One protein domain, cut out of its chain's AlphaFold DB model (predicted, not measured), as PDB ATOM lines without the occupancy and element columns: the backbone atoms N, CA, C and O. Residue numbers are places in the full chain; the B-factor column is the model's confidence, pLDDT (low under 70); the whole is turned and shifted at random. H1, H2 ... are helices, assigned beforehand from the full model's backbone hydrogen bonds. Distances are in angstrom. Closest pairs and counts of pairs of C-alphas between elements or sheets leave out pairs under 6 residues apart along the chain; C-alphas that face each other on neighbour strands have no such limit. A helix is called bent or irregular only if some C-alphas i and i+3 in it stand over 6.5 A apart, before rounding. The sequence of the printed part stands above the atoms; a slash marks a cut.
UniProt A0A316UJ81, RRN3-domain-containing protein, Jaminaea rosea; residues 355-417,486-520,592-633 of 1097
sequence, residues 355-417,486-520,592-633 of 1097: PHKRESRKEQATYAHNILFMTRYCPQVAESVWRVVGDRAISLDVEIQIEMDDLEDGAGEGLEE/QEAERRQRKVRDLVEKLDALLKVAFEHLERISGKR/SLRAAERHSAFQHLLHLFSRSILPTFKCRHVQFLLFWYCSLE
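AT A GLANCE: This is residues 355 to 417, 486 to 520 and 592 to 633 of the 1097 residues of the protein "RRN3-domain-containing protein" of Jaminaea rosea (UniProt A0A316UJ81). The domain is a rod-shaped, up-and-down bundle of four helices, H1 to H4, each running against the one before it. The long helices H2 and H3 lie side by side in the middle, H1 packs on one side of this pair, and H4 packs on the other side with the short H5, which also packs on H3. The printed part has 140 residues with five named helices in the order H1, H2, H3, H4, H5 and no named strand, and its class is all helix. It is only just compact, close to loose, with a radius of gyration of the C-alphas of 17.0 A and spans of 60 by 28 by 27 A.

HOW THE PARTS SIT: H1, residues 361 to 375, and H2, residues 379 to 408, form a helical hairpin with a tight link. They touch at a shallow tilt of 27 degrees, opposite ways, and their closest C-alphas, of Thr 375 and Ala 382, are 5.0 A apart; H2 takes part with residues 381 to 389 alone. H3, residues 486 to 517, is the hub, touching the four other helices. With residues 500 to 512 alone it touches H1 at a shallow tilt of 21 degrees, the same way, and the closest C-alphas are those of Arg 361 and Lys 501, 4.9 A apart. H2 touches H3 with residues 393 to 407 alone, opposite ways at 27 degrees, a shallow tilt; the closest C-alphas, of Ile 400 and Val 495, are 5.8 A apart. H4, residues 592 to 613, touches H2 at a steep tilt of 38 degrees, the same way, with C-alphas Glu 383 and His 604 closest at 5.9 A. H5, residues 624 to 630, forms a helical hairpin with H4 and touches it at a steep tilt of 39 degrees, with C-alphas Leu 605 and Leu 626 closest at 6.2 A. H1 is apart from H4 and H5, and H2 is apart from H5. In H4 and H5 every O i to N i+4 pair is within hydrogen-bond range; in H1 10 of 11 are, in H2 22 of 26, in H3 26 of 28.

IN THESE COORDINATES: H1 begins at C-alpha 361 (-0.453, -27.538, -23.498) and is 21.9 A long. H2 is 43.8 A long and irregular, with C-alphas 380 and 383 7.5 A apart. H3 is 46.1 A long and begins at C-alpha 486 (-7.187, -33.025, -45.618). H4 measures 29.8 A. H5 ends at C-alpha 630 (-3.623, -0.509, -17.341).

THE WHOLE: The two C-alphas farthest apart, of Gly 414 and Ser 592, are 60.2 A apart. Residues 418 to 485 are not printed, with 19.3 A from C-alpha 417 to C-alpha 486, nor are residues 521 to 591, with 17.1 A from C-alpha 520 to C-alpha 592. Of the links printed whole, H4 to H5 is short. The mean pLDDT of the printed part is 85.8; residues 408 to 417 and 519 to 520 are under 70.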
ATOM      1  N   PRO A 355       9.836 -25.157 -22.126       91.88
ATOM      2  CA  PRO A 355       9.312 -26.127 -23.091       91.88
ATOM      3  C   PRO A 355       9.299 -25.618 -24.541       91.88
ATOM      4  O   PRO A 355       8.804 -24.528 -24.833       91.88
ATOM      5  N   HIS A 356       9.805 -26.437 -25.465       89.50
ATOM      6  CA  HIS A 356       9.795 -26.143 -26.897       89.50
ATOM      7  C   HIS A 356       8.362 -26.019 -27.451       89.50
ATOM      8  O   HIS A 356       7.421 -26.582 -26.897       89.50
ATOM      9  N   LYS A 357       8.171 -25.307 -28.569       88.56
ATOM     10  CA  LYS A 357       6.837 -25.003 -29.118       88.56
ATOM     11  C   LYS A 357       5.939 -26.230 -29.338       88.56
ATOM     12  O   LYS A 357       4.740 -26.155 -29.097       88.56
ATOM     13  N   ARG A 358       6.538 -27.346 -29.761       86.00
ATOM     14  CA  ARG A 358       5.850 -28.616 -30.055       86.00
ATOM     15  C   ARG A 358       5.411 -29.400 -28.802       86.00
ATOM     16  O   ARG A 358       4.688 -30.377 -28.933       86.00
ATOM     17  N   GLU A 359       5.843 -28.993 -27.606       88.94
ATOM     18  CA  GLU A 359       5.493 -29.652 -26.339       88.94
ATOM     19  C   GLU A 359       4.019 -29.405 -25.956       88.94
ATOM     20  O   GLU A 359       3.394 -28.427 -26.377       88.94
ATOM     21  N   SER A 360       3.461 -30.269 -25.104       89.44
ATOM     22  CA  SER A 360       2.032 -30.241 -24.754       89.44
ATOM     23  C   SER A 360       1.559 -28.943 -24.068       89.44
ATOM     24  O   SER A 360       2.290 -28.316 -23.294       89.44
ATOM     25  N   ARG A 361       0.267 -28.602 -24.241       90.12
ATOM     26  CA  ARG A 361      -0.453 -27.538 -23.498       90.12
ATOM     27  C   ARG A 361      -0.209 -27.613 -21.985       90.12
ATOM     28  O   ARG A 361       0.058 -26.608 -21.326       90.12
ATOM     29  N   LYS A 362      -0.242 -28.839 -21.452       87.69
ATOM     30  CA  LYS A 362      -0.029 -29.169 -20.035       87.69
ATOM     31  C   LYS A 362       1.403 -28.835 -19.581       87.69
ATOM     32  O   LYS A 362       1.586 -28.426 -18.435       87.69
ATOM     33  N   GLU A 363       2.404 -28.927 -20.458       89.88
ATOM     34  CA  GLU A 363       3.789 -28.530 -20.169       89.88
ATOM     35  C   GLU A 363       4.040 -27.031 -20.240       89.88
ATOM     36  O   GLU A 363       4.613 -26.485 -19.293       89.88
ATOM     37  N   GLN A 364       3.592 -26.380 -21.318       91.50
ATOM     38  CA  GLN A 364       3.726 -24.934 -21.518       91.50
ATOM     39  C   GLN A 364       3.170 -24.169 -20.302       91.50
ATOM     40  O   GLN A 364       3.903 -23.442 -19.626       91.50
ATOM     41  N   ALA A 365       1.905 -24.426 -19.947       90.69
ATOM     42  CA  ALA A 365       1.229 -23.752 -18.841       90.69
ATOM     43  C   ALA A 365       1.825 -24.091 -17.460       90.69
ATOM     44  O   ALA A 365       1.973 -23.209 -16.615       90.69
ATOM     45  N   THR A 366       2.216 -25.351 -17.215       91.06
ATOM     46  CA  THR A 366       2.771 -25.755 -15.907       91.06
ATOM     47  C   THR A 366       4.159 -25.170 -15.665       91.06
ATOM     48  O   THR A 366       4.435 -24.700 -14.559       91.06
ATOM     49  N   TYR A 367       5.031 -25.157 -16.680       94.12
ATOM     50  CA  TYR A 367       6.349 -24.537 -16.538       94.12
ATOM     51  C   TYR A 367       6.211 -23.032 -16.303       94.12
ATOM     52  O   TYR A 367       6.774 -22.524 -15.333       94.12
ATOM     53  N   ALA A 368       5.394 -22.349 -17.118       94.19
ATOM     54  CA  ALA A 368       5.090 -20.929 -16.963       94.19
ATOM     55  C   ALA A 368       4.575 -20.599 -15.553       94.19
ATOM     56  O   ALA A 368       5.122 -19.715 -14.897       94.19
ATOM     57  N   HIS A 369       3.602 -21.362 -15.039       93.19
ATOM     58  CA  HIS A 369       3.052 -21.180 -13.692       93.19
ATOM     59  C   HIS A 369       4.141 -21.251 -12.617       93.19
ATOM     60  O   HIS A 369       4.207 -20.395 -11.735       93.19
ATOM     61  N   ASN A 370       5.021 -22.249 -12.695       92.44
ATOM     62  CA  ASN A 370       6.058 -22.461 -11.692       92.44
ATOM     63  C   ASN A 370       7.164 -21.391 -11.763       92.44
ATOM     64  O   ASN A 370       7.632 -20.925 -10.722       92.44
ATOM     65  N   ILE A 371       7.565 -20.943 -12.960       94.38
ATOM     66  CA  ILE A 371       8.577 -19.879 -13.083       94.38
ATOM     67  C   ILE A 371       8.014 -18.489 -12.752       94.38
ATOM     68  O   ILE A 371       8.734 -17.673 -12.180       94.38
ATOM     69  N   LEU A 372       6.727 -18.239 -13.008       92.25
ATOM     70  CA  LEU A 372       6.035 -17.032 -12.550       92.25
ATOM     71  C   LEU A 372       5.846 -17.060 -11.027       92.25
ATOM     72  O   LEU A 372       6.180 -16.096 -10.350       92.25
ATOM     73  N   PHE A 373       5.447 -18.188 -10.429       91.12
ATOM     74  CA  PHE A 373       5.392 -18.326  -8.967       91.12
ATOM     75  C   PHE A 373       6.752 -18.057  -8.289       91.12
ATOM     76  O   PHE A 373       6.798 -17.530  -7.175       91.12
ATOM     77  N   MET A 374       7.862 -18.364  -8.967       90.38
ATOM     78  CA  MET A 374       9.223 -18.121  -8.482       90.38
ATOM     79  C   MET A 374       9.600 -16.631  -8.361       90.38
ATOM     80  O   MET A 374      10.433 -16.305  -7.513       90.38
ATOM     81  N   THR A 375       8.981 -15.717  -9.121       91.25
ATOM     82  CA  THR A 375       9.270 -14.269  -9.019       91.25
ATOM     83  C   THR A 375       8.974 -13.732  -7.612       91.25
ATOM     84  O   THR A 375       9.761 -12.963  -7.065       91.25
ATOM     85  N   ARG A 376       7.915 -14.247  -6.968       87.31
ATOM     86  CA  ARG A 376       7.410 -13.856  -5.634       87.31
ATOM     87  C   ARG A 376       8.395 -14.058  -4.477       87.31
ATOM     88  O   ARG A 376       8.185 -13.511  -3.400       87.31
ATOM     89  N   TYR A 377       9.436 -14.876  -4.647       87.38
ATOM     90  CA  TYR A 377      10.504 -15.046  -3.647       87.38
ATOM     91  C   TYR A 377      11.910 -14.801  -4.214       87.38
ATOM     92  O   TYR A 377      12.897 -14.961  -3.496       87.38
ATOM     93  N   CYS A 378      12.008 -14.431  -5.491       89.50
ATOM     94  CA  CYS A 378      13.252 -14.154  -6.198       89.50
ATOM     95  C   CYS A 378      13.001 -13.059  -7.257       89.50
ATOM     96  O   CYS A 378      13.060 -13.340  -8.458       89.50
ATOM     97  N   PRO A 379      12.707 -11.806  -6.854       87.75
ATOM     98  CA  PRO A 379      12.375 -10.731  -7.792       87.75
ATOM     99  C   PRO A 379      13.512 -10.431  -8.782       87.75
ATOM    100  O   PRO A 379      13.261  -9.959  -9.884       87.75
ATOM    101  N   GLN A 380      14.756 -10.797  -8.455       90.62
ATOM    102  CA  GLN A 380      15.930 -10.647  -9.323       90.62
ATOM    103  C   GLN A 380      15.862 -11.469 -10.623       90.62
ATOM    104  O   GLN A 380      16.647 -11.213 -11.529       90.62
ATOM    105  N   VAL A 381      14.958 -12.456 -10.733       91.69
ATOM    106  CA  VAL A 381      14.707 -13.171 -12.002       91.69
ATOM    107  C   VAL A 381      13.409 -12.740 -12.692       91.69
ATOM    108  O   VAL A 381      13.107 -13.270 -13.758       91.69
ATOM    109  N   ALA A 382      12.649 -11.788 -12.131       91.75
ATOM    110  CA  ALA A 382      11.324 -11.412 -12.629       91.75
ATOM    111  C   ALA A 382      11.351 -10.909 -14.079       91.75
ATOM    112  O   ALA A 382      10.592 -11.425 -14.894       91.75
ATOM    113  N   GLU A 383      12.268 -10.006 -14.434       91.75
ATOM    114  CA  GLU A 383      12.435  -9.533 -15.817       91.75
ATOM    115  C   GLU A 383      12.735 -10.685 -16.788       91.75
ATOM    116  O   GLU A 383      12.103 -10.810 -17.834       91.75
ATOM    117  N   SER A 384      13.667 -11.572 -16.425       93.19
ATOM    118  CA  SER A 384      14.048 -12.714 -17.268       93.19
ATOM    119  C   SER A 384      12.918 -13.736 -17.428       93.19
ATOM    120  O   SER A 384      12.789 -14.332 -18.497       93.19
ATOM    121  N   VAL A 385      12.097 -13.927 -16.389       94.88
ATOM    122  CA  VAL A 385      10.889 -14.763 -16.428       94.88
ATOM    123  C   VAL A 385       9.818 -14.125 -17.311       94.88
ATOM    124  O   VAL A 385       9.308 -14.788 -18.211       94.88
ATOM    125  N   TRP A 386       9.506 -12.843 -17.099       93.69
ATOM    126  CA  TRP A 386       8.516 -12.119 -17.897       93.69
ATOM    127  C   TRP A 386       8.890 -12.077 -19.370       93.69
ATOM    128  O   TRP A 386       8.039 -12.348 -20.213       93.69
ATOM    129  N   ARG A 387      10.167 -11.833 -19.680       93.38
ATOM    130  CA  ARG A 387      10.654 -11.853 -21.057       93.38
ATOM    131  C   ARG A 387      10.498 -13.233 -21.694       93.38
ATOM    132  O   ARG A 387       9.933 -13.311 -22.772       93.38
ATOM    133  N   VAL A 388      10.921 -14.330 -21.052       94.44
ATOM    134  CA  VAL A 388      10.798 -15.661 -21.689       94.44
ATOM    135  C   VAL A 388       9.344 -16.142 -21.809       94.44
ATOM    136  O   VAL A 388       9.013 -16.797 -22.792       94.44
ATOM    137  N   VAL A 389       8.459 -15.786 -20.869       95.44
ATOM    138  CA  VAL A 389       7.011 -16.045 -20.998       95.44
ATOM    139  C   VAL A 389       6.410 -15.213 -22.135       95.44
ATOM    140  O   VAL A 389       5.661 -15.752 -22.946       95.44
ATOM    141  N   GLY A 390       6.769 -13.930 -22.228       93.94
ATOM    142  CA  GLY A 390       6.324 -13.018 -23.280       93.94
ATOM    143  C   GLY A 390       6.801 -13.434 -24.669       93.94
ATOM    144  O   GLY A 390       5.978 -13.664 -25.545       93.94
ATOM    145  N   ASP A 391       8.106 -13.635 -24.856       93.69
ATOM    146  CA  ASP A 391       8.697 -14.097 -26.119       93.69
ATOM    147  C   ASP A 391       8.099 -15.453 -26.558       93.69
ATOM    148  O   ASP A 391       7.877 -15.687 -27.747       93.69
ATOM    149  N   ARG A 392       7.774 -16.349 -25.608       94.31
ATOM    150  CA  ARG A 392       7.066 -17.612 -25.890       94.31
ATOM    151  C   ARG A 392       5.624 -17.379 -26.346       94.31
ATOM    152  O   ARG A 392       5.195 -18.052 -27.281       94.31
ATOM    153  N   ALA A 393       4.893 -16.473 -25.695       94.50
ATOM    154  CA  ALA A 393       3.521 -16.126 -26.058       94.50
ATOM    155  C   ALA A 393       3.458 -15.453 -27.437       94.50
ATOM    156  O   ALA A 393       2.671 -15.880 -28.272       94.50
ATOM    157  N   ILE A 394       4.359 -14.509 -27.725       94.25
ATOM    158  CA  ILE A 394       4.488 -13.855 -29.039       94.25
ATOM    159  C   ILE A 394       4.821 -14.901 -30.115       94.25
ATOM    160  O   ILE A 394       4.195 -14.945 -31.167       94.25
ATOM    161  N   SER A 395       5.734 -15.834 -29.817       93.62
ATOM    162  CA  SER A 395       6.047 -16.972 -30.693       93.62
ATOM    163  C   SER A 395       4.889 -17.970 -30.874       93.62
ATOM    164  O   SER A 395       4.951 -18.791 -31.789       93.62
ATOM    165  N   LEU A 396       3.854 -17.975 -30.029       92.31
ATOM    166  CA  LEU A 396       2.607 -18.704 -30.297       92.31
ATOM    167  C   LEU A 396       1.694 -17.865 -31.197       92.31
ATOM    168  O   LEU A 396       1.320 -18.349 -32.258       92.31
ATOM    169  N   ASP A 397       1.427 -16.624 -30.789       92.94
ATOM    170  CA  ASP A 397       0.539 -15.642 -31.425       92.94
ATOM    171  C   ASP A 397       0.855 -15.432 -32.919       92.94
ATOM    172  O   ASP A 397      -0.012 -15.613 -33.767       92.94
ATOM    173  N   VAL A 398       2.122 -15.182 -33.266       91.38
ATOM    174  CA  VAL A 398       2.543 -14.934 -34.660       91.38
ATOM    175  C   VAL A 398       2.322 -16.142 -35.578       91.38
ATOM    176  O   VAL A 398       1.901 -15.964 -36.713       91.38
ATOM    177  N   GLU A 399       2.556 -17.372 -35.112       90.25
ATOM    178  CA  GLU A 399       2.301 -18.568 -35.941       90.25
ATOM    179  C   GLU A 399       0.807 -18.891 -36.018       90.25
ATOM    180  O   GLU A 399       0.376 -19.451 -37.007       90.25
ATOM    181  N   ILE A 400      -0.003 -18.516 -35.018       87.56
ATOM    182  CA  ILE A 400      -1.466 -18.610 -35.149       87.56
ATOM    183  C   ILE A 400      -1.947 -17.692 -36.273       87.56
ATOM    184  O   ILE A 400      -2.923 -18.023 -36.926       87.56
ATOM    185  N   GLN A 401      -1.291 -16.552 -36.507       85.38
ATOM    186  CA  GLN A 401      -1.614 -15.702 -37.653       85.38
ATOM    187  C   GLN A 401      -1.082 -16.264 -38.963       85.38
ATOM    188  O   GLN A 401      -1.893 -16.445 -39.851       85.38
ATOM    189  N   ILE A 402       0.192 -16.657 -39.050       86.19
ATOM    190  CA  ILE A 402       0.739 -17.267 -40.278       86.19
ATOM    191  C   ILE A 402      -0.101 -18.478 -40.715       86.19
ATOM    192  O   ILE A 402      -0.513 -18.550 -41.857       86.19
ATOM    193  N   GLU A 403      -0.462 -19.381 -39.800       84.75
ATOM    194  CA  GLU A 403      -1.260 -20.576 -40.130       84.75
ATOM    195  C   GLU A 403      -2.759 -20.282 -40.370       84.75
ATOM    196  O   GLU A 403      -3.501 -21.197 -40.723       84.75
ATOM    197  N   MET A 404      -3.215 -19.046 -40.126       78.81
ATOM    198  CA  MET A 404      -4.527 -18.541 -40.556       78.81
ATOM    199  C   MET A 404      -4.425 -17.848 -41.920       78.81
ATOM    200  O   MET A 404      -5.257 -18.119 -42.773       78.81
ATOM    201  N   ASP A 405      -3.392 -17.029 -42.134       78.56
ATOM    202  CA  ASP A 405      -3.085 -16.400 -43.422       78.56
ATOM    203  C   ASP A 405      -2.891 -17.503 -44.502       78.56
ATOM    204  O   ASP A 405      -3.564 -17.507 -45.527       78.56
ATOM    205  N   ASP A 406      -2.085 -18.535 -44.198       77.38
ATOM    206  CA  ASP A 406      -1.841 -19.738 -45.023       77.38
ATOM    207  C   ASP A 406      -3.105 -20.605 -45.275       77.38
ATOM    208  O   ASP A 406      -3.050 -21.580 -46.032       77.38
ATOM    209  N   LEU A 407      -4.214 -20.345 -44.569       71.62
ATOM    210  CA  LEU A 407      -5.518 -20.997 -44.776       71.62
ATOM    211  C   LEU A 407      -6.456 -20.153 -45.650       71.62
ATOM    212  O   LEU A 407      -7.316 -20.723 -46.316       71.62
ATOM    213  N   GLU A 408      -6.279 -18.832 -45.634       63.47
ATOM    214  CA  GLU A 408      -6.996 -17.836 -46.434       63.47
ATOM    215  C   GLU A 408      -6.492 -17.912 -47.891       63.47
ATOM    216  O   GLU A 408      -7.258 -18.245 -48.791       63.47
ATOM    217  N   ASP A 409      -5.169 -17.819 -48.099       58.66
ATOM    218  CA  ASP A 409      -4.496 -17.898 -49.415       58.66
ATOM    219  C   ASP A 409      -4.703 -19.234 -50.176       58.66
ATOM    220  O   ASP A 409      -4.389 -19.341 -51.363       58.66
ATOM    221  N   GLY A 410      -5.187 -20.283 -49.499       51.69
ATOM    222  CA  GLY A 410      -5.458 -21.600 -50.093       51.69
ATOM    223  C   GLY A 410      -6.902 -21.803 -50.568       51.69
ATOM    224  O   GLY A 410      -7.190 -22.802 -51.231       51.69
ATOM    225  N   ALA A 411      -7.821 -20.905 -50.214       45.12
ATOM    226  CA  ALA A 411      -9.236 -21.015 -50.542       45.12
ATOM    227  C   ALA A 411      -9.581 -20.117 -51.738       45.12
ATOM    228  O   ALA A 411      -9.500 -18.897 -51.655       45.12
ATOM    229  N   GLY A 412     -10.006 -20.715 -52.856       40.59
ATOM    230  CA  GLY A 412     -10.587 -19.943 -53.959       40.59
ATOM    231  C   GLY A 412     -11.859 -19.206 -53.517       40.59
ATOM    232  O   GLY A 412     -12.575 -19.690 -52.641       40.59
ATOM    233  N   GLU A 413     -12.153 -18.079 -54.171       44.97
ATOM    234  CA  GLU A 413     -13.093 -17.000 -53.782       44.97
ATOM    235  C   GLU A 413     -14.564 -17.409 -53.494       44.97
ATOM    236  O   GLU A 413     -15.386 -16.566 -53.160       44.97
ATOM    237  N   GLY A 414     -14.920 -18.695 -53.590       40.22
ATOM    238  CA  GLY A 414     -16.218 -19.240 -53.167       40.22
ATOM    239  C   GLY A 414     -16.245 -19.866 -51.764       40.22
ATOM    240  O   GLY A 414     -17.309 -20.298 -51.330       40.22
ATOM    241  N   LEU A 415     -15.106 -19.969 -51.064       40.78
ATOM    242  CA  LEU A 415     -15.009 -20.642 -49.755       40.78
ATOM    243  C   LEU A 415     -14.946 -19.686 -48.552       40.78
ATOM    244  O   LEU A 415     -15.112 -20.142 -47.422       40.78
ATOM    245  N   GLU A 416     -14.747 -18.381 -48.760       42.19
ATOM    246  CA  GLU A 416     -14.686 -17.394 -47.667       42.19
ATOM    247  C   GLU A 416     -15.982 -17.358 -46.843       42.19
ATOM    248  O   GLU A 416     -15.931 -17.292 -45.616       42.19
ATOM    249  N   GLU A 417     -17.144 -17.464 -47.492       40.12
ATOM    250  CA  GLU A 417     -18.450 -17.413 -46.825       40.12
ATOM    251  C   GLU A 417     -18.720 -18.665 -45.970       40.12
ATOM    252  O   GLU A 417     -19.202 -18.560 -44.839       40.12
ATOM    253  N   GLN A 486      -7.920 -32.391 -46.723       72.25
ATOM    254  CA  GLN A 486      -7.187 -33.025 -45.618       72.25
ATOM    255  C   GLN A 486      -6.059 -32.138 -45.069       72.25
ATOM    256  O   GLN A 486      -5.791 -32.150 -43.860       72.25
ATOM    257  N   GLU A 487      -5.380 -31.366 -45.924       77.62
ATOM    258  CA  GLU A 487      -4.328 -30.457 -45.479       77.62
ATOM    259  C   GLU A 487      -4.883 -29.192 -44.808       77.62
ATOM    260  O   GLU A 487      -4.341 -28.766 -43.782       77.62
ATOM    261  N   ALA A 488      -5.992 -28.643 -45.308       75.56
ATOM    262  CA  ALA A 488      -6.739 -27.561 -44.671       75.56
ATOM    263  C   ALA A 488      -7.248 -27.982 -43.282       75.56
ATOM    264  O   ALA A 488      -6.957 -27.305 -42.294       75.56
ATOM    265  N   GLU A 489      -7.872 -29.159 -43.145       78.12
ATOM    266  CA  GLU A 489      -8.229 -29.704 -41.831       78.12
ATOM    267  C   GLU A 489      -6.999 -29.857 -40.914       78.12
ATOM    268  O   GLU A 489      -7.073 -29.622 -39.705       78.12
ATOM    269  N   ARG A 490      -5.848 -30.293 -41.453       81.06
ATOM    270  CA  ARG A 490      -4.601 -30.473 -40.687       81.06
ATOM    271  C   ARG A 490      -4.054 -29.132 -40.185       81.06
ATOM    272  O   ARG A 490      -3.639 -29.065 -39.025       81.06
ATOM    273  N   ARG A 491      -4.086 -28.078 -41.013       80.56
ATOM    274  CA  ARG A 491      -3.793 -26.688 -40.614       80.56
ATOM    275  C   ARG A 491      -4.786 -26.225 -39.542       80.56
ATOM    276  O   ARG A 491      -4.364 -25.848 -38.454       80.56
ATOM    277  N   GLN A 492      -6.092 -26.385 -39.757       81.44
ATOM    278  CA  GLN A 492      -7.140 -25.973 -38.812       81.44
ATOM    279  C   GLN A 492      -7.021 -26.684 -37.443       81.44
ATOM    280  O   GLN A 492      -7.124 -26.046 -36.390       81.44
ATOM    281  N   ARG A 493      -6.717 -27.993 -37.430       83.88
ATOM    282  CA  ARG A 493      -6.382 -28.761 -36.213       83.88
ATOM    283  C   ARG A 493      -5.171 -28.164 -35.490       83.88
ATOM    284  O   ARG A 493      -5.227 -27.965 -34.278       83.88
ATOM    285  N   LYS A 494      -4.100 -27.826 -36.217       86.31
ATOM    286  CA  LYS A 494      -2.886 -27.191 -35.673       86.31
ATOM    287  C   LYS A 494      -3.147 -25.773 -35.141       86.31
ATOM    288  O   LYS A 494      -2.635 -25.449 -34.072       86.31
ATOM    289  N   VAL A 495      -3.979 -24.968 -35.806       86.38
ATOM    290  CA  VAL A 495      -4.406 -23.635 -35.335       86.38
ATOM    291  C   VAL A 495      -5.127 -23.741 -33.988       86.38
ATOM    292  O   VAL A 495      -4.723 -23.064 -33.041       86.38
ATOM    293  N   ARG A 496      -6.109 -24.649 -33.840       85.62
ATOM    294  CA  ARG A 496      -6.765 -24.912 -32.539       85.62
ATOM    295  C   ARG A 496      -5.751 -25.320 -31.465       85.62
ATOM    296  O   ARG A 496      -5.721 -24.741 -30.381       85.62
ATOM    297  N   ASP A 497      -4.864 -26.258 -31.797       87.81
ATOM    298  CA  ASP A 497      -3.831 -26.794 -30.904       87.81
ATOM    299  C   ASP A 497      -2.785 -25.732 -30.479       87.81
ATOM    300  O   ASP A 497      -2.170 -25.836 -29.413       87.81
ATOM    301  N   LEU A 498      -2.570 -24.684 -31.285       89.31
ATOM    302  CA  LEU A 498      -1.756 -23.509 -30.948       89.31
ATOM    303  C   LEU A 498      -2.527 -22.484 -30.102       89.31
ATOM    304  O   LEU A 498      -1.979 -21.985 -29.114       89.31
ATOM    305  N   VAL A 499      -3.784 -22.205 -30.450       89.62
ATOM    306  CA  VAL A 499      -4.681 -21.295 -29.720       89.62
ATOM    307  C   VAL A 499      -4.897 -21.762 -28.283       89.62
ATOM    308  O   VAL A 499      -4.711 -20.981 -27.350       89.62
ATOM    309  N   GLU A 500      -5.159 -23.051 -28.067       89.44
ATOM    310  CA  GLU A 500      -5.251 -23.627 -26.725       89.44
ATOM    311  C   GLU A 500      -3.961 -23.457 -25.898       89.44
ATOM    312  O   GLU A 500      -4.005 -23.254 -24.679       89.44
ATOM    313  N   LYS A 501      -2.789 -23.578 -26.541       91.81
ATOM    314  CA  LYS A 501      -1.483 -23.384 -25.885       91.81
ATOM    315  C   LYS A 501      -1.262 -21.917 -25.524       91.81
ATOM    316  O   LYS A 501      -0.655 -21.657 -24.484       91.81
ATOM    317  N   LEU A 502      -1.750 -20.985 -26.343       92.94
ATOM    318  CA  LEU A 502      -1.681 -19.550 -26.078       92.94
ATOM    319  C   LEU A 502      -2.647 -19.133 -24.964       92.94
ATOM    320  O   LEU A 502      -2.191 -18.515 -24.004       92.94
ATOM    321  N   ASP A 503      -3.923 -19.533 -25.013       91.50
ATOM    322  CA  ASP A 503      -4.891 -19.249 -23.941       91.50
ATOM    323  C   ASP A 503      -4.395 -19.795 -22.597       91.50
ATOM    324  O   ASP A 503      -4.298 -19.053 -21.623       91.50
ATOM    325  N   ALA A 504      -3.958 -21.058 -22.547       91.25
ATOM    326  CA  ALA A 504      -3.446 -21.656 -21.315       91.25
ATOM    327  C   ALA A 504      -2.192 -20.942 -20.763       91.25
ATOM    328  O   ALA A 504      -1.982 -20.933 -19.546       91.25
ATOM    329  N   LEU A 505      -1.369 -20.331 -21.624       93.56
ATOM    330  CA  LEU A 505      -0.198 -19.545 -21.227       93.56
ATOM    331  C   LEU A 505      -0.592 -18.140 -20.735       93.56
ATOM    332  O   LEU A 505      -0.151 -17.721 -19.661       93.56
ATOM    333  N   LEU A 506      -1.453 -17.435 -21.476       93.69
ATOM    334  CA  LEU A 506      -1.950 -16.106 -21.112       93.69
ATOM    335  C   LEU A 506      -2.797 -16.156 -19.837       93.69
ATOM    336  O   LEU A 506      -2.610 -15.327 -18.956       93.69
ATOM    337  N   LYS A 507      -3.642 -17.176 -19.661       91.94
ATOM    338  CA  LYS A 507      -4.434 -17.425 -18.445       91.94
ATOM    339  C   LYS A 507      -3.561 -17.502 -17.196       91.94
ATOM    340  O   LYS A 507      -3.864 -16.878 -16.183       91.94
ATOM    341  N   VAL A 508      -2.441 -18.221 -17.282       92.75
ATOM    342  CA  VAL A 508      -1.456 -18.322 -16.197       92.75
ATOM    343  C   VAL A 508      -0.764 -16.977 -15.931       92.75
ATOM    344  O   VAL A 508      -0.532 -16.641 -14.768       92.75
ATOM    345  N   ALA A 509      -0.484 -16.182 -16.969       94.31
ATOM    346  CA  ALA A 509       0.058 -14.832 -16.821       94.31
ATOM    347  C   ALA A 509      -0.956 -13.856 -16.186       94.31
ATOM    348  O   ALA A 509      -0.625 -13.218 -15.186       94.31
ATOM    349  N   PHE A 510      -2.200 -13.795 -16.678       93.56
ATOM    350  CA  PHE A 510      -3.285 -12.988 -16.107       93.56
ATOM    351  C   PHE A 510      -3.541 -13.338 -14.637       93.56
ATOM    352  O   PHE A 510      -3.547 -12.446 -13.790       93.56
ATOM    353  N   GLU A 511      -3.670 -14.623 -14.280       91.31
ATOM    354  CA  GLU A 511      -3.844 -15.004 -12.872       91.31
ATOM    355  C   GLU A 511      -2.608 -14.693 -12.004       91.31
ATOM    356  O   GLU A 511      -2.719 -14.562 -10.783       91.31
ATOM    357  N   HIS A 512      -1.401 -14.620 -12.571       91.31
ATOM    358  CA  HIS A 512      -0.221 -14.186 -11.820       91.31
ATOM    359  C   HIS A 512      -0.256 -12.669 -11.568       91.31
ATOM    360  O   HIS A 512      -0.022 -12.234 -10.440       91.31
ATOM    361  N   LEU A 513      -0.639 -11.880 -12.576       91.69
ATOM    362  CA  LEU A 513      -0.822 -10.429 -12.474       91.69
ATOM    363  C   LEU A 513      -1.974 -10.048 -11.524       91.69
ATOM    364  O   LEU A 513      -1.822  -9.125 -10.729       91.69
ATOM    365  N   GLU A 514      -3.081 -10.794 -11.527       90.00
ATOM    366  CA  GLU A 514      -4.202 -10.672 -10.576       90.00
ATOM    367  C   GLU A 514      -3.769 -10.926  -9.125       90.00
ATOM    368  O   GLU A 514      -4.153 -10.193  -8.211       90.00
ATOM    369  N   ARG A 515      -2.896 -11.915  -8.903       87.25
ATOM    370  CA  ARG A 515      -2.317 -12.178  -7.577       87.25
ATOM    371  C   ARG A 515      -1.320 -11.104  -7.127       87.25
ATOM    372  O   ARG A 515      -1.143 -10.956  -5.919       87.25
ATOM    373  N   ILE A 516      -0.683 -10.374  -8.049       86.44
ATOM    374  CA  ILE A 516       0.176  -9.213  -7.738       86.44
ATOM    375  C   ILE A 516      -0.670  -7.951  -7.503       86.44
ATOM    376  O   ILE A 516      -0.368  -7.171  -6.604       86.44
ATOM    377  N   SER A 517      -1.758  -7.751  -8.255       81.75
ATOM    378  CA  SER A 517      -2.608  -6.555  -8.136       81.75
ATOM    379  C   SER A 517      -3.369  -6.461  -6.812       81.75
ATOM    380  O   SER A 517      -3.834  -5.384  -6.444       81.75
ATOM    381  N   GLY A 518      -3.496  -7.574  -6.083       70.56
ATOM    382  CA  GLY A 518      -4.154  -7.620  -4.781       70.56
ATOM    383  C   GLY A 518      -5.684  -7.654  -4.848       70.56
ATOM    384  O   GLY A 518      -6.321  -7.643  -3.791       70.56
ATOM    385  N   LYS A 519      -6.283  -7.758  -6.050       64.00
ATOM    386  CA  LYS A 519      -7.726  -7.998  -6.262       64.00
ATOM    387  C   LYS A 519      -8.109  -9.404  -5.761       64.00
ATOM    388  O   LYS A 519      -8.294 -10.344  -6.527       64.00
ATOM    389  N   ARG A 520      -8.187  -9.563  -4.435       45.03
ATOM    390  CA  ARG A 520      -8.436 -10.841  -3.756       45.03
ATOM    391  C   ARG A 520      -9.843 -11.349  -4.080       45.03
ATOM    392  O   ARG A 520     -10.829 -10.811  -3.580       45.03
ATOM    393  N   SER A 592       2.679  -0.133   0.807       82.00
ATOM    394  CA  SER A 592       3.799   0.433   0.044       82.00
ATOM    395  C   SER A 592       4.594  -0.639  -0.714       82.00
ATOM    396  O   SER A 592       4.821  -0.516  -1.918       82.00
ATOM    397  N   LEU A 593       4.924  -1.759  -0.059       78.94
ATOM    398  CA  LEU A 593       5.601  -2.894  -0.699       78.94
ATOM    399  C   LEU A 593       4.773  -3.488  -1.852       78.94
ATOM    400  O   LEU A 593       5.310  -3.705  -2.937       78.94
ATOM    401  N   ARG A 594       3.457  -3.674  -1.672       79.31
ATOM    402  CA  ARG A 594       2.563  -4.143  -2.752       79.31
ATOM    403  C   ARG A 594       2.401  -3.109  -3.867       79.31
ATOM    404  O   ARG A 594       2.249  -3.482  -5.027       79.31
ATOM    405  N   ALA A 595       2.446  -1.813  -3.562       84.69
ATOM    406  CA  ALA A 595       2.469  -0.774  -4.587       84.69
ATOM    407  C   ALA A 595       3.737  -0.885  -5.449       84.69
ATOM    408  O   ALA A 595       3.620  -0.939  -6.675       84.69
ATOM    409  N   ALA A 596       4.909  -1.037  -4.827       86.31
ATOM    410  CA  ALA A 596       6.179  -1.242  -5.522       86.31
ATOM    411  C   ALA A 596       6.211  -2.544  -6.352       86.31
ATOM    412  O   ALA A 596       6.684  -2.528  -7.488       86.31
ATOM    413  N   GLU A 597       5.658  -3.652  -5.843       86.00
ATOM    414  CA  GLU A 597       5.517  -4.909  -6.601       86.00
ATOM    415  C   GLU A 597       4.646  -4.735  -7.859       86.00
ATOM    416  O   GLU A 597       5.023  -5.203  -8.935       86.00
ATOM    417  N   ARG A 598       3.519  -4.013  -7.760       89.69
ATOM    418  CA  ARG A 598       2.639  -3.711  -8.907       89.69
ATOM    419  C   ARG A 598       3.306  -2.790  -9.929       89.69
ATOM    420  O   ARG A 598       3.264  -3.074 -11.122       89.69
ATOM    421  N   HIS A 599       3.991  -1.742  -9.469       92.19
ATOM    422  CA  HIS A 599       4.754  -0.837 -10.337       92.19
ATOM    423  C   HIS A 599       5.879  -1.577 -11.072       92.19
ATOM    424  O   HIS A 599       6.067  -1.389 -12.273       92.19
ATOM    425  N   SER A 600       6.587  -2.477 -10.383       92.12
ATOM    426  CA  SER A 600       7.602  -3.330 -11.004       92.12
ATOM    427  C   SER A 600       6.988  -4.292 -12.028       92.12
ATOM    428  O   SER A 600       7.533  -4.451 -13.118       92.12
ATOM    429  N   ALA A 601       5.834  -4.903 -11.744       91.62
ATOM    430  CA  ALA A 601       5.125  -5.740 -12.716       91.62
ATOM    431  C   ALA A 601       4.703  -4.951 -13.971       91.62
ATOM    432  O   ALA A 601       4.960  -5.415 -15.082       91.62
ATOM    433  N   PHE A 602       4.156  -3.740 -13.812       95.44
ATOM    434  CA  PHE A 602       3.854  -2.846 -14.935       95.44
ATOM    435  C   PHE A 602       5.108  -2.509 -15.754       95.44
ATOM    436  O   PHE A 602       5.092  -2.646 -16.974       95.44
ATOM    437  N   GLN A 603       6.225  -2.156 -15.107       94.38
ATOM    438  CA  GLN A 603       7.494  -1.874 -15.793       94.38
ATOM    439  C   GLN A 603       7.999  -3.070 -16.617       94.38
ATOM    440  O   GLN A 603       8.440  -2.880 -17.751       94.38
ATOM    441  N   HIS A 604       7.887  -4.303 -16.107       93.44
ATOM    442  CA  HIS A 604       8.237  -5.505 -16.873       93.44
ATOM    443  C   HIS A 604       7.337  -5.694 -18.108       93.44
ATOM    444  O   HIS A 604       7.848  -5.998 -19.188       93.44
ATOM    445  N   LEU A 605       6.021  -5.479 -17.980       95.12
ATOM    446  CA  LEU A 605       5.081  -5.551 -19.108       95.12
ATOM    447  C   LEU A 605       5.322  -4.434 -20.136       95.12
ATOM    448  O   LEU A 605       5.275  -4.688 -21.335       95.12
ATOM    449  N   LEU A 606       5.642  -3.219 -19.689       94.81
ATOM    450  CA  LEU A 606       5.945  -2.073 -20.551       94.81
ATOM    451  C   LEU A 606       7.281  -2.257 -21.300       94.81
ATOM    452  O   LEU A 606       7.407  -1.877 -22.467       94.81
ATOM    453  N   HIS A 607       8.274  -2.889 -20.662       92.56
ATOM    454  CA  HIS A 607       9.546  -3.268 -21.290       92.56
ATOM    455  C   HIS A 607       9.345  -4.380 -22.334       92.56
ATOM    456  O   HIS A 607       9.843  -4.263 -23.453       92.56
ATOM    457  N   LEU A 608       8.544  -5.407 -22.016       93.38
ATOM    458  CA  LEU A 608       8.129  -6.448 -22.966       93.38
ATOM    459  C   LEU A 608       7.359  -5.852 -24.156       93.38
ATOM    460  O   LEU A 608       7.637  -6.190 -25.306       93.38
ATOM    461  N   PHE A 609       6.432  -4.926 -23.900       94.69
ATOM    462  CA  PHE A 609       5.669  -4.257 -24.948       94.69
ATOM    463  C   PHE A 609       6.570  -3.450 -25.885       94.69
ATOM    464  O   PHE A 609       6.563  -3.656 -27.094       94.69
ATOM    465  N   SER A 610       7.385  -2.553 -25.329       91.75
ATOM    466  CA  SER A 610       8.202  -1.618 -26.111       91.75
ATOM    467  C   SER A 610       9.349  -2.266 -26.893       91.75
ATOM    468  O   SER A 610       9.873  -1.620 -27.805       91.75
ATOM    469  N   ARG A 611       9.736  -3.506 -26.552       90.12
ATOM    470  CA  ARG A 611      10.871  -4.227 -27.155       90.12
ATOM    471  C   ARG A 611      10.521  -5.499 -27.916       90.12
ATOM    472  O   ARG A 611      11.241  -5.802 -28.860       90.12
ATOM    473  N   SER A 612       9.480  -6.226 -27.513       91.00
ATOM    474  CA  SER A 612       9.062  -7.468 -28.179       91.00
ATOM    475  C   SER A 612       7.714  -7.298 -28.883       91.00
ATOM    476  O   SER A 612       7.634  -7.594 -30.068       91.00
ATOM    477  N   ILE A 613       6.671  -6.786 -28.213       93.12
ATOM    478  CA  ILE A 613       5.312  -6.750 -28.800       93.12
ATOM    479  C   ILE A 613       5.195  -5.696 -29.910       93.12
ATOM    480  O   ILE A 613       4.852  -6.037 -31.034       93.12
ATOM    481  N   LEU A 614       5.519  -4.428 -29.634       91.12
ATOM    482  CA  LEU A 614       5.395  -3.343 -30.617       91.12
ATOM    483  C   LEU A 614       6.271  -3.558 -31.873       91.12
ATOM    484  O   LEU A 614       5.807  -3.210 -32.956       91.12
ATOM    485  N   PRO A 615       7.495  -4.127 -31.787       90.88
ATOM    486  CA  PRO A 615       8.267  -4.493 -32.975       90.88
ATOM    487  C   PRO A 615       7.826  -5.775 -33.693       90.88
ATOM    488  O   PRO A 615       8.378  -6.070 -34.750       90.88
ATOM    489  N   THR A 616       6.873  -6.540 -33.149       88.88
ATOM    490  CA  THR A 616       6.385  -7.776 -33.775       88.88
ATOM    491  C   THR A 616       5.070  -7.527 -34.509       88.88
ATOM    492  O   THR A 616       4.023  -7.315 -33.899       88.88
ATOM    493  N   PHE A 617       5.127  -7.590 -35.838       79.00
ATOM    494  CA  PHE A 617       3.947  -7.526 -36.698       79.00
ATOM    495  C   PHE A 617       3.022  -8.744 -36.485       79.00
ATOM    496  O   PHE A 617       3.465  -9.792 -36.016       79.00
ATOM    497  N   LYS A 618       1.724  -8.584 -36.781       72.31
ATOM    498  CA  LYS A 618       0.638  -9.567 -36.565       72.31
ATOM    499  C   LYS A 618       0.456 -10.132 -35.133       72.31
ATOM    500  O   LYS A 618      -0.400 -10.983 -34.936       72.31
ATOM    501  N   CYS A 619       1.144  -9.651 -34.093       86.31
ATOM    502  CA  CYS A 619       0.812 -10.025 -32.705       86.31
ATOM    503  C   CYS A 619      -0.609  -9.511 -32.356       86.31
ATOM    504  O   CYS A 619      -0.809  -8.296 -32.373       86.31
ATOM    505  N   ARG A 620      -1.599 -10.381 -32.076       86.50
ATOM    506  CA  ARG A 620      -3.009  -9.985 -31.816       86.50
ATOM    507  C   ARG A 620      -3.469 -10.161 -30.360       86.50
ATOM    508  O   ARG A 620      -4.449  -9.539 -29.959       86.50
ATOM    509  N   HIS A 621      -2.782 -10.962 -29.545       90.81
ATOM    510  CA  HIS A 621      -3.280 -11.385 -28.229       90.81
ATOM    511  C   HIS A 621      -2.399 -10.958 -27.047       90.81
ATOM    512  O   HIS A 621      -2.923 -10.613 -25.985       90.81
ATOM    513  N   VAL A 622      -1.067 -10.960 -27.177       93.75
ATOM    514  CA  VAL A 622      -0.164 -10.764 -26.015       93.75
ATOM    515  C   VAL A 622      -0.267  -9.357 -25.406       93.75
ATOM    516  O   VAL A 622      -0.148  -9.193 -24.189       93.75
ATOM    517  N   GLN A 623      -0.567  -8.342 -26.219       93.31
ATOM    518  CA  GLN A 623      -0.822  -6.964 -25.788       93.31
ATOM    519  C   GLN A 623      -1.964  -6.840 -24.766       93.31
ATOM    520  O   GLN A 623      -1.947  -5.914 -23.949       93.31
ATOM    521  N   PHE A 624      -2.915  -7.783 -24.737       95.25
ATOM    522  CA  PHE A 624      -4.023  -7.736 -23.784       95.25
ATOM    523  C   PHE A 624      -3.578  -7.947 -22.325       95.25
ATOM    524  O   PHE A 624      -4.267  -7.495 -21.413       95.25
ATOM    525  N   LEU A 625      -2.382  -8.508 -22.080       94.69
ATOM    526  CA  LEU A 625      -1.762  -8.522 -20.746       94.69
ATOM    527  C   LEU A 625      -1.535  -7.101 -20.203       94.69
ATOM    528  O   LEU A 625      -1.786  -6.842 -19.026       94.69
ATOM    529  N   LEU A 626      -1.077  -6.181 -21.060       94.94
ATOM    530  CA  LEU A 626      -0.832  -4.785 -20.693       94.94
ATOM    531  C   LEU A 626      -2.137  -3.977 -20.689       94.94
ATOM    532  O   LEU A 626      -2.369  -3.242 -19.736       94.94
ATOM    533  N   PHE A 627      -3.032  -4.195 -21.661       95.50
ATOM    534  CA  PHE A 627      -4.392  -3.626 -21.665       95.50
ATOM    535  C   PHE A 627      -5.141  -3.913 -20.358       95.50
ATOM    536  O   PHE A 627      -5.745  -3.020 -19.768       95.50
ATOM    537  N   TRP A 628      -5.074  -5.150 -19.866       95.38
ATOM    538  CA  TRP A 628      -5.683  -5.515 -18.593       95.38
ATOM    539  C   TRP A 628      -4.990  -4.839 -17.404       95.38
ATOM    540  O   TRP A 628      -5.668  -4.359 -16.494       95.38
ATOM    541  N   TYR A 629      -3.652  -4.761 -17.407       94.62
ATOM    542  CA  TYR A 629      -2.904  -4.157 -16.301       94.62
ATOM    543  C   TYR A 629      -3.120  -2.639 -16.197       94.62
ATOM    544  O   TYR A 629      -3.213  -2.120 -15.087       94.62
ATOM    545  N   CYS A 630      -3.281  -1.935 -17.322       95.38
ATOM    546  CA  CYS A 630      -3.623  -0.509 -17.341       95.38
ATOM    547  C   CYS A 630      -4.975  -0.213 -16.660       95.38
ATOM    548  O   CYS A 630      -5.110   0.814 -16.006       95.38
ATOM    549  N   SER A 631      -5.938  -1.146 -16.694       94.06
ATOM    550  CA  SER A 631      -7.235  -1.003 -15.998       94.06
ATOM    551  C   SER A 631      -7.163  -1.045 -14.460       94.06
ATOM    552  O   SER A 631      -8.192  -0.975 -13.777       94.06
ATOM    553  N   LEU A 632      -5.973  -1.254 -13.884       91.25
ATOM    554  CA  LEU A 632      -5.795  -1.399 -12.440       91.25
ATOM    555  C   LEU A 632      -5.583  -0.061 -11.727       91.25
ATOM    556  O   LEU A 632      -6.112   0.101 -10.630       91.25
ATOM    557  N   GLU A 633      -4.823   0.859 -12.330       90.31
ATOM    558  CA  GLU A 633      -4.513   2.199 -11.810       90.31
ATOM    559  C   GLU A 633      -4.431   3.186 -12.996       90.31
ATOM    560  O   GLU A 633      -3.817   2.840 -14.010       90.31
TER     561      GLU A 633